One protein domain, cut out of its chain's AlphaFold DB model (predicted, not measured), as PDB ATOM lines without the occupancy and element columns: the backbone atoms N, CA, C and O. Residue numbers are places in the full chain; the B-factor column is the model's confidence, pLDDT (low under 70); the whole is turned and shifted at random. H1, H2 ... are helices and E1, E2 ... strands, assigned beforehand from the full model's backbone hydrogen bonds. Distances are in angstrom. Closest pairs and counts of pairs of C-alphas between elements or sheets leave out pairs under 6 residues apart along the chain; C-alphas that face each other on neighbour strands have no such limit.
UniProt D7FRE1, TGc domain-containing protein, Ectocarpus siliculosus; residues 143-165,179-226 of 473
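What this domain is: This is residues 143 to 165 and 179 to 226 of the 473 residues of the protein "TGc domain-containing protein" of Ectocarpus siliculosus (UniProt D7FRE1). A long two-stranded ribbon, E1 and E2, has two helices, H1 and H2, side by side near its end at Ala 143 and Asp 190. At the other end residues 152 to 165, with no named element, loop out beyond the ribbon and fold back. The 71 printed residues have two named strands and two named helices, in the order E1, E2, H1, H2; the sheet, E1 - E2, is antiparallel and the class is mixed. The whole is only just compact, close to loose, with a radius of gyration of the C-alphas of 13.1 A, and only just elongated, spanning 44 by 22 by 17 A.

Where its parts are: E1, residues 143 to 151, runs 25.5 A from C-alpha 143 at (-32.922, -4.936, -8.834). E2, residues 181 to 190, runs 28.1 A and ends at C-alpha 190 at (-28.385, -6.383, -4.428). H1, residues 194 to 205, is 16.2 A long. H2, residues 216 to 221, ends at C-alpha 221 at (-25.490, -6.627, -15.068).

How they stand to each other: E1 and E2 are antiparallel at 154 degrees; N 145 and O 187, 2.9 A apart, and N 185 and O 147, 2.8 A apart, are within hydrogen-bond range. Residues 146 to 147 of E1 also pair antiparallel with residues 209 to 210. The closest C-alphas of E1 and H1, those of Glu 147 and Leu 203, are 7.6 A apart. H1 and H2 form a helical hairpin: with residues 197 to 201 alone H1 only just touches H2, with 3 pairs of C-alphas within 8 A, the closest those of Lys 197 and Leu 220 at 6.4 A. They run opposite ways at a shallow tilt of 5 degrees. Every O i to N i+4 pair in H1 and H2 is within hydrogen-bond range. E2 and H2 are apart.

The domain as a whole: The C-alphas of Gly 154 and Asn 226, the two farthest apart, are 46.1 A from each other. Residues 166 to 178 are not printed, and C-alphas 165 and 179 across the cut are 11.9 A apart. The link from E2 to H1 is tight. Mean pLDDT of the printed part is 75.9, with residues 150 to 165 and 179 to 181 under 70.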
ATOM      1  N   ALA A 143     -31.973  -4.550  -7.794       79.88
ATOM      2  CA  ALA A 143     -32.922  -4.936  -8.834       79.88
ATOM      3  C   ALA A 143     -34.093  -5.734  -8.244       79.88
ATOM      4  O   ALA A 143     -33.964  -6.366  -7.193       79.88
ATOM      5  N   ARG A 144     -35.233  -5.737  -8.944       83.44
ATOM      6  CA  ARG A 144     -36.339  -6.673  -8.691       83.44
ATOM      7  C   ARG A 144     -36.199  -7.858  -9.631       83.44
ATOM      8  O   ARG A 144     -36.054  -7.684 -10.836       83.44
ATOM      9  N   VAL A 145     -36.267  -9.057  -9.072       83.81
ATOM     10  CA  VAL A 145     -36.225 -10.320  -9.812       83.81
ATOM     11  C   VAL A 145     -37.415 -11.189  -9.435       83.81
ATOM     12  O   VAL A 145     -37.977 -11.056  -8.346       83.81
ATOM     13  N   LEU A 146     -37.800 -12.090 -10.333       85.12
ATOM     14  CA  LEU A 146     -38.948 -12.970 -10.162       85.12
ATOM     15  C   LEU A 146     -38.454 -14.424 -10.106       85.12
ATOM     16  O   LEU A 146     -38.033 -14.974 -11.123       85.12
ATOM     17  N   GLU A 147     -38.479 -15.062  -8.934       85.56
ATOM     18  CA  GLU A 147     -38.233 -16.510  -8.838       85.56
ATOM     19  C   GLU A 147     -39.542 -17.251  -9.132       85.56
ATOM     20  O   GLU A 147     -40.536 -17.049  -8.435       85.56
ATOM     21  N   CYS A 148     -39.549 -18.127 -10.136       82.38
ATOM     22  CA  CYS A 148     -40.686 -18.995 -10.418       82.38
ATOM     23  C   CYS A 148     -40.516 -20.385  -9.799       82.38
ATOM     24  O   CYS A 148     -39.426 -20.963  -9.750       82.38
ATOM     25  N   ARG A 149     -41.637 -20.934  -9.328       74.69
ATOM     26  CA  ARG A 149     -41.753 -22.286  -8.782       74.69
ATOM     27  C   ARG A 149     -43.005 -22.930  -9.351       74.69
ATOM     28  O   ARG A 149     -44.075 -22.333  -9.322       74.69
ATOM     29  N   MET A 150     -42.856 -24.146  -9.857       65.44
ATOM     30  CA  MET A 150     -43.986 -25.006 -10.189       65.44
ATOM     31  C   MET A 150     -44.166 -25.984  -9.029       65.44
ATOM     32  O   MET A 150     -43.225 -26.696  -8.662       65.44
ATOM     33  N   GLU A 151     -45.355 -25.984  -8.432       60.16
ATOM     34  CA  GLU A 151     -45.745 -26.980  -7.436       60.16
ATOM     35  C   GLU A 151     -46.560 -28.084  -8.104       60.16
ATOM     36  O   GLU A 151     -47.656 -27.854  -8.622       60.16
ATOM     37  N   THR A 152     -46.028 -29.305  -8.082       55.56
ATOM     38  CA  THR A 152     -46.773 -30.494  -8.507       55.56
ATOM     39  C   THR A 152     -47.741 -30.943  -7.410       55.56
ATOM     40  O   THR A 152     -47.481 -30.768  -6.220       55.56
ATOM     41  N   ALA A 153     -48.838 -31.610  -7.785       48.62
ATOM     42  CA  ALA A 153     -49.863 -32.076  -6.839       48.62
ATOM     43  C   ALA A 153     -49.371 -33.106  -5.790       48.62
ATOM     44  O   ALA A 153     -50.111 -33.446  -4.871       48.62
ATOM     45  N   GLY A 154     -48.130 -33.600  -5.910       51.34
ATOM     46  CA  GLY A 154     -47.456 -34.435  -4.908       51.34
ATOM     47  C   GLY A 154     -46.540 -33.671  -3.941       51.34
ATOM     48  O   GLY A 154     -45.828 -34.310  -3.171       51.34
ATOM     49  N   GLY A 155     -46.495 -32.334  -3.998       44.94
ATOM     50  CA  GLY A 155     -45.615 -31.503  -3.165       44.94
ATOM     51  C   GLY A 155     -44.135 -31.524  -3.574       44.94
ATOM     52  O   GLY A 155     -43.288 -31.016  -2.841       44.94
ATOM     53  N   ALA A 156     -43.800 -32.105  -4.731       46.19
ATOM     54  CA  ALA A 156     -42.457 -32.025  -5.290       46.19
ATOM     55  C   ALA A 156     -42.285 -30.693  -6.037       46.19
ATOM     56  O   ALA A 156     -43.091 -30.357  -6.909       46.19
ATOM     57  N   VAL A 157     -41.227 -29.956  -5.689       47.25
ATOM     58  CA  VAL A 157     -40.836 -28.702  -6.348       47.25
ATOM     59  C   VAL A 157     -40.068 -29.023  -7.629       47.25
ATOM     60  O   VAL A 157     -39.114 -29.806  -7.606       47.25
ATOM     61  N   ALA A 158     -40.480 -28.411  -8.736       51.44
ATOM     62  CA  ALA A 158     -39.871 -28.605 -10.046       51.44
ATOM     63  C   ALA A 158     -38.394 -28.182 -10.115       51.44
ATOM     64  O   ALA A 158     -37.948 -27.276  -9.409       51.44
ATOM     65  N   ARG A 159     -37.647 -28.779 -11.055       54.97
ATOM     66  CA  ARG A 159     -36.277 -28.344 -11.388       54.97
ATOM     67  C   ARG A 159     -36.231 -27.021 -12.153       54.97
ATOM     68  O   ARG A 159     -35.269 -26.284 -11.995       54.97
ATOM     69  N   GLY A 160     -37.275 -26.716 -12.923       57.84
ATOM     70  CA  GLY A 160     -37.392 -25.492 -13.709       57.84
ATOM     71  C   GLY A 160     -38.720 -25.401 -14.452       57.84
ATOM     72  O   GLY A 160     -39.366 -26.416 -14.712       57.84
ATOM     73  N   LEU A 161     -39.108 -24.185 -14.846       61.31
ATOM     74  CA  LEU A 161     -40.333 -23.909 -15.615       61.31
ATOM     75  C   LEU A 161     -40.271 -24.484 -17.046       61.31
ATOM     76  O   LEU A 161     -41.276 -24.567 -17.747       61.31
ATOM     77  N   GLY A 162     -39.079 -24.876 -17.499       56.69
ATOM     78  CA  GLY A 162     -38.865 -25.557 -18.771       56.69
ATOM     79  C   GLY A 162     -39.202 -27.048 -18.737       56.69
ATOM     80  O   GLY A 162     -40.040 -27.499 -19.516       56.69
ATOM     81  N   ASP A 163     -38.574 -27.799 -17.830       54.94
ATOM     82  CA  ASP A 163     -38.594 -29.269 -17.830       54.94
ATOM     83  C   ASP A 163     -40.008 -29.862 -17.662       54.94
ATOM     84  O   ASP A 163     -40.327 -30.886 -18.263       54.94
ATOM     85  N   GLU A 164     -40.891 -29.204 -16.901       55.59
ATOM     86  CA  GLU A 164     -42.274 -29.678 -16.710       55.59
ATOM     87  C   GLU A 164     -43.221 -29.330 -17.869       55.59
ATOM     88  O   GLU A 164     -44.195 -30.049 -18.105       55.59
ATOM     89  N   LEU A 165     -42.944 -28.251 -18.610       54.72
ATOM     90  CA  LEU A 165     -43.763 -27.831 -19.752       54.72
ATOM     91  C   LEU A 165     -43.309 -28.490 -21.067       54.72
ATOM     92  O   LEU A 165     -44.144 -28.749 -21.931       54.72
ATOM     93  N   VAL A 179     -53.345 -29.809 -11.608       43.88
ATOM     94  CA  VAL A 179     -52.950 -28.521 -12.191       43.88
ATOM     95  C   VAL A 179     -51.726 -28.035 -11.423       43.88
ATOM     96  O   VAL A 179     -51.859 -27.586 -10.287       43.88
ATOM     97  N   ALA A 180     -50.542 -28.158 -12.025       55.34
ATOM     98  CA  ALA A 180     -49.329 -27.586 -11.457       55.34
ATOM     99  C   ALA A 180     -49.479 -26.059 -11.401       55.34
ATOM    100  O   ALA A 180     -49.697 -25.420 -12.434       55.34
ATOM    101  N   GLN A 181     -49.419 -25.487 -10.199       63.84
ATOM    102  CA  GLN A 181     -49.568 -24.046 -10.023       63.84
ATOM    103  C   GLN A 181     -48.213 -23.363 -10.196       63.84
ATOM    104  O   GLN A 181     -47.239 -23.704  -9.523       63.84
ATOM    105  N   LEU A 182     -48.175 -22.385 -11.102       72.00
ATOM    106  CA  LEU A 182     -47.050 -21.476 -11.261       72.00
ATOM    107  C   LEU A 182     -47.125 -20.401 -10.172       72.00
ATOM    108  O   LEU A 182     -47.901 -19.453 -10.282       72.00
ATOM    109  N   GLN A 183     -46.297 -20.537  -9.143       76.62
ATOM    110  CA  GLN A 183     -46.014 -19.455  -8.208       76.62
ATOM    111  C   GLN A 183     -44.879 -18.588  -8.764       76.62
ATOM    112  O   GLN A 183     -43.860 -19.101  -9.234       76.62
ATOM    113  N   VAL A 184     -45.030 -17.268  -8.670       80.25
ATOM    114  CA  VAL A 184     -43.981 -16.295  -8.997       80.25
ATOM    115  C   VAL A 184     -43.764 -15.414  -7.775       80.25
ATOM    116  O   VAL A 184     -44.691 -14.754  -7.314       80.25
ATOM    117  N   VAL A 185     -42.545 -15.425  -7.239       83.88
ATOM    118  CA  VAL A 185     -42.162 -14.684  -6.034       83.88
ATOM    119  C   VAL A 185     -41.232 -13.547  -6.434       83.88
ATOM    120  O   VAL A 185     -40.102 -13.788  -6.869       83.88
ATOM    121  N   ALA A 186     -41.700 -12.311  -6.275       85.25
ATOM    122  CA  ALA A 186     -40.860 -11.131  -6.432       85.25
ATOM    123  C   ALA A 186     -39.845 -11.028  -5.286       85.25
ATOM    124  O   ALA A 186     -40.143 -11.352  -4.136       85.25
ATOM    125  N   LYS A 187     -38.626 -10.591  -5.605       85.38
ATOM    126  CA  LYS A 187     -37.546 -10.360  -4.642       85.38
ATOM    127  C   LYS A 187     -36.740  -9.137  -5.046       85.38
ATOM    128  O   LYS A 187     -36.332  -9.028  -6.201       85.38
ATOM    129  N   THR A 188     -36.444  -8.272  -4.085       86.62
ATOM    130  CA  THR A 188     -35.408  -7.245  -4.245       86.62
ATOM    131  C   THR A 188     -34.054  -7.847  -3.886       86.62
ATOM    132  O   THR A 188     -33.902  -8.467  -2.833       86.62
ATOM    133  N   VAL A 189     -33.077  -7.682  -4.771       86.38
ATOM    134  CA  VAL A 189     -31.726  -8.251  -4.673       86.38
ATOM    135  C   VAL A 189     -30.679  -7.166  -4.895       86.38
ATOM    136  O   VAL A 189     -30.928  -6.214  -5.630       86.38
ATOM    137  N   ASP A 190     -29.518  -7.297  -4.256       87.00
ATOM    138  CA  ASP A 190     -28.385  -6.383  -4.428       87.00
ATOM    139  C   ASP A 190     -27.401  -6.963  -5.454       87.00
ATOM    140  O   ASP A 190     -26.835  -8.036  -5.242       87.00
ATOM    141  N   LEU A 191     -27.217  -6.273  -6.580       85.75
ATOM    142  CA  LEU A 191     -26.308  -6.679  -7.653       85.75
ATOM    143  C   LEU A 191     -24.857  -6.232  -7.403       85.75
ATOM    144  O   LEU A 191     -23.981  -6.555  -8.207       85.75
ATOM    145  N   ALA A 192     -24.559  -5.522  -6.312       85.94
ATOM    146  CA  ALA A 192     -23.179  -5.323  -5.866       85.94
ATOM    147  C   ALA A 192     -22.573  -6.604  -5.255       85.94
ATOM    148  O   ALA A 192     -21.350  -6.733  -5.198       85.94
ATOM    149  N   ASP A 193     -23.406  -7.563  -4.833       88.00
ATOM    150  CA  ASP A 193     -22.972  -8.856  -4.301       88.00
ATOM    151  C   ASP A 193     -22.785  -9.888  -5.437       88.00
ATOM    152  O   ASP A 193     -23.724 -10.323  -6.110       88.00
ATOM    153  N   GLU A 194     -21.535 -10.302  -5.658       87.06
ATOM    154  CA  GLU A 194     -21.174 -11.304  -6.671       87.06
ATOM    155  C   GLU A 194     -21.696 -12.717  -6.347       87.06
ATOM    156  O   GLU A 194     -21.931 -13.513  -7.257       87.06
ATOM    157  N   GLY A 195     -21.931 -13.038  -5.072       89.00
ATOM    158  CA  GLY A 195     -22.601 -14.270  -4.656       89.00
ATOM    159  C   GLY A 195     -24.093 -14.251  -4.993       89.00
ATOM    160  O   GLY A 195     -24.632 -15.259  -5.454       89.00
ATOM    161  N   VAL A 196     -24.748 -13.092  -4.857       88.44
ATOM    162  CA  VAL A 196     -26.128 -12.886  -5.333       88.44
ATOM    163  C   VAL A 196     -26.196 -13.044  -6.851       88.44
ATOM    164  O   VAL A 196     -27.004 -13.840  -7.326       88.44
ATOM    165  N   LYS A 197     -25.311 -12.391  -7.619       87.06
ATOM    166  CA  LYS A 197     -25.209 -12.576  -9.083       87.06
ATOM    167  C   LYS A 197     -25.039 -14.041  -9.487       87.06
ATOM    168  O   LYS A 197     -25.784 -14.523 -10.336       87.06
ATOM    169  N   GLN A 198     -24.121 -14.774  -8.854       88.12
ATOM    170  CA  GLN A 198     -23.911 -16.204  -9.124       88.12
ATOM    171  C   GLN A 198     -25.149 -17.052  -8.781       88.12
ATOM    172  O   GLN A 198     -25.484 -17.993  -9.508       88.12
ATOM    173  N   GLY A 199     -25.878 -16.698  -7.717       89.50
ATOM    174  CA  GLY A 199     -27.172 -17.296  -7.383       89.50
ATOM    175  C   GLY A 199     -28.243 -17.035  -8.448       89.50
ATOM    176  O   GLY A 199     -28.931 -17.965  -8.865       89.50
ATOM    177  N   LEU A 200     -28.347 -15.798  -8.944       88.81
ATOM    178  CA  LEU A 200     -29.275 -15.418 -10.014       88.81
ATOM    179  C   LEU A 200     -28.919 -16.089 -11.347       88.81
ATOM    180  O   LEU A 200     -29.804 -16.617 -12.010       88.81
ATOM    181  N   GLU A 201     -27.635 -16.157 -11.710       88.19
ATOM    182  CA  GLU A 201     -27.157 -16.928 -12.864       88.19
ATOM    183  C   GLU A 201     -27.515 -18.415 -12.762       88.19
ATOM    184  O   GLU A 201     -27.800 -19.051 -13.779       88.19
ATOM    185  N   THR A 202     -27.493 -18.980 -11.553       89.94
ATOM    186  CA  THR A 202     -27.861 -20.381 -11.311       89.94
ATOM    187  C   THR A 202     -29.368 -20.573 -11.470       89.94
ATOM    188  O   THR A 202     -29.784 -21.408 -12.268       89.94
ATOM    189  N   LEU A 203     -30.192 -19.738 -10.823       88.88
ATOM    190  CA  LEU A 203     -31.653 -19.745 -10.994       88.88
ATOM    191  C   LEU A 203     -32.068 -19.507 -12.454       88.88
ATOM    192  O   LEU A 203     -33.023 -20.117 -12.932       88.88
ATOM    193  N   TRP A 204     -31.338 -18.658 -13.180       89.00
ATOM    194  CA  TRP A 204     -31.519 -18.461 -14.614       89.00
ATOM    195  C   TRP A 204     -31.236 -19.753 -15.383       89.00
ATOM    196  O   TRP A 204     -32.128 -20.247 -16.064       89.00
ATOM    197  N   LYS A 205     -30.057 -20.367 -15.216       87.94
ATOM    198  CA  LYS A 205     -29.676 -21.615 -15.913       87.94
ATOM    199  C   LYS A 205     -30.562 -22.818 -15.551       87.94
ATOM    200  O   LYS A 205     -30.723 -23.716 -16.374       87.94
ATOM    201  N   GLU A 206     -31.170 -22.819 -14.364       87.31
ATOM    202  CA  GLU A 206     -32.201 -23.776 -13.932       87.31
ATOM    203  C   GLU A 206     -33.594 -23.496 -14.538       87.31
ATOM    204  O   GLU A 206     -34.504 -24.305 -14.391       87.31
ATOM    205  N   GLY A 207     -33.813 -22.363 -15.214       86.31
ATOM    206  CA  GLY A 207     -35.139 -21.972 -15.705       86.31
ATOM    207  C   GLY A 207     -36.126 -21.643 -14.576       86.31
ATOM    208  O   GLY A 207     -37.330 -21.861 -14.729       86.31
ATOM    209  N   ARG A 208     -35.605 -21.161 -13.440       86.81
ATOM    210  CA  ARG A 208     -36.325 -20.744 -12.221       86.81
ATOM    211  C   ARG A 208     -36.308 -19.228 -11.985       86.81
ATOM    212  O   ARG A 208     -36.883 -18.752 -11.009       86.81
ATOM    213  N   LEU A 209     -35.658 -18.469 -12.864       88.44
ATOM    214  CA  LEU A 209     -35.682 -17.008 -12.885       88.44
ATOM    215  C   LEU A 209     -36.510 -16.523 -14.083       88.44
ATOM    216  O   LEU A 209     -36.250 -16.924 -15.219       88.44
ATOM    217  N   LEU A 210     -37.481 -15.652 -13.818       88.31
ATOM    218  CA  LEU A 210     -38.222 -14.871 -14.806       88.31
ATOM    219  C   LEU A 210     -37.593 -13.473 -14.916       88.31
ATOM    220  O   LEU A 210     -37.423 -12.779 -13.912       88.31
ATOM    221  N   SER A 211     -37.288 -13.053 -16.142       86.06
ATOM    222  CA  SER A 211     -36.916 -11.676 -16.490       86.06
ATOM    223  C   SER A 211     -38.114 -10.964 -17.118       86.06
ATOM    224  O   SER A 211     -38.830 -11.576 -17.908       86.06
ATOM    225  N   GLN A 212     -38.331  -9.681 -16.817       84.12
ATOM    226  CA  GLN A 212     -39.221  -8.841 -17.636       84.12
ATOM    227  C   GLN A 212     -38.477  -8.234 -18.834       84.12
ATOM    228  O   GLN A 212     -39.082  -8.032 -19.882       84.12
ATOM    229  N   GLU A 213     -37.160  -8.044 -18.719       81.44
ATOM    230  CA  GLU A 213     -36.311  -7.539 -19.800       81.44
ATOM    231  C   GLU A 213     -35.952  -8.636 -20.808       81.44
ATOM    232  O   GLU A 213     -35.670  -9.782 -20.430       81.44
ATOM    233  N   SER A 214     -35.907  -8.258 -22.087       71.56
ATOM    234  CA  SER A 214     -35.606  -9.145 -23.220       71.56
ATOM    235  C   SER A 214     -34.137  -9.569 -23.312       71.56
ATOM    236  O   SER A 214     -33.836 -10.557 -23.985       71.56
ATOM    237  N   ASP A 215     -33.236  -8.893 -22.591       78.62
ATOM    238  CA  ASP A 215     -31.911  -9.412 -22.254       78.62
ATOM    239  C   ASP A 215     -31.806  -9.719 -20.743       78.62
ATOM    240  O   ASP A 215     -31.528  -8.837 -19.926       78.62
ATOM    241  N   PRO A 216     -31.961 -10.990 -20.345       74.06
ATOM    242  CA  PRO A 216     -31.759 -11.449 -18.970       74.06
ATOM    243  C   PRO A 216     -30.356 -11.159 -18.409       74.06
ATOM    244  O   PRO A 216     -30.186 -11.071 -17.193       74.06
ATOM    245  N   ALA A 217     -29.337 -10.987 -19.258       75.62
ATOM    246  CA  ALA A 217     -28.006 -10.588 -18.818       75.62
ATOM    247  C   ALA A 217     -27.899  -9.076 -18.542       75.62
ATOM    248  O   ALA A 217     -26.993  -8.681 -17.808       75.62
ATOM    249  N   ASP A 218     -28.812  -8.240 -19.050       78.31
ATOM    250  CA  ASP A 218     -28.908  -6.821 -18.669       78.31
ATOM    251  C   ASP A 218     -29.448  -6.697 -17.233       78.31
ATOM    252  O   ASP A 218     -28.896  -5.935 -16.437       78.31
ATOM    253  N   VAL A 219     -30.403  -7.558 -16.842       74.56
ATOM    254  CA  VAL A 219     -30.855  -7.707 -15.442       74.56
ATOM    255  C   VAL A 219     -29.705  -8.145 -14.528       74.56
ATOM    256  O   VAL A 219     -29.495  -7.544 -13.479       74.56
ATOM    257  N   LEU A 220     -28.916  -9.149 -14.928       77.06
ATOM    258  CA  LEU A 220     -27.764  -9.627 -14.141       77.06
ATOM    259  C   LEU A 220     -26.625  -8.593 -14.043       77.06
ATOM    260  O   LEU A 220     -25.898  -8.566 -13.048       77.06
ATOM    261  N   ARG A 221     -26.465  -7.733 -15.058       79.94
ATOM    262  CA  ARG A 221     -25.490  -6.627 -15.068       79.94
ATOM    263  C   ARG A 221     -26.005  -5.347 -14.402       79.94
ATOM    264  O   ARG A 221     -25.197  -4.455 -14.154       79.94
ATOM    265  N   GLY A 222     -27.305  -5.243 -14.122       75.56
ATOM    266  CA  GLY A 222     -27.945  -4.037 -13.587       75.56
ATOM    267  C   GLY A 222     -27.946  -2.844 -14.552       75.56
ATOM    268  O   GLY A 222     -28.109  -1.711 -14.107       75.56
ATOM    269  N   ARG A 223     -27.708  -3.079 -15.851       83.62
ATOM    270  CA  ARG A 223     -27.709  -2.063 -16.916       83.62
ATOM    271  C   ARG A 223     -27.820  -2.689 -18.304       83.62
ATOM    272  O   ARG A 223     -27.349  -3.809 -18.526       83.62
ATOM    273  N   GLU A 224     -28.317  -1.895 -19.248       81.38
ATOM    274  CA  GLU A 224     -28.261  -2.199 -20.679       81.38
ATOM    275  C   GLU A 224     -26.822  -2.405 -21.188       81.38
ATOM    276  O   GLU A 224     -25.853  -1.865 -20.633       81.38
ATOM    277  N   ARG A 225     -26.681  -3.168 -22.279       86.31
ATOM    278  CA  ARG A 225     -25.426  -3.255 -23.049       86.31
ATOM    279  C   ARG A 225     -25.125  -1.955 -23.801       86.31
ATOM    280  O   ARG A 225     -25.961  -1.464 -24.557       86.31
ATOM    281  N   ASN A 226     -23.891  -1.464 -23.684       91.06
ATOM    282  CA  ASN A 226     -23.396  -0.346 -24.496       91.06
ATOM    283  C   ASN A 226     -23.219  -0.750 -25.976       91.06
ATOM    284  O   ASN A 226     -23.282  -1.934 -26.320       91.06
TER     285      ASN A 226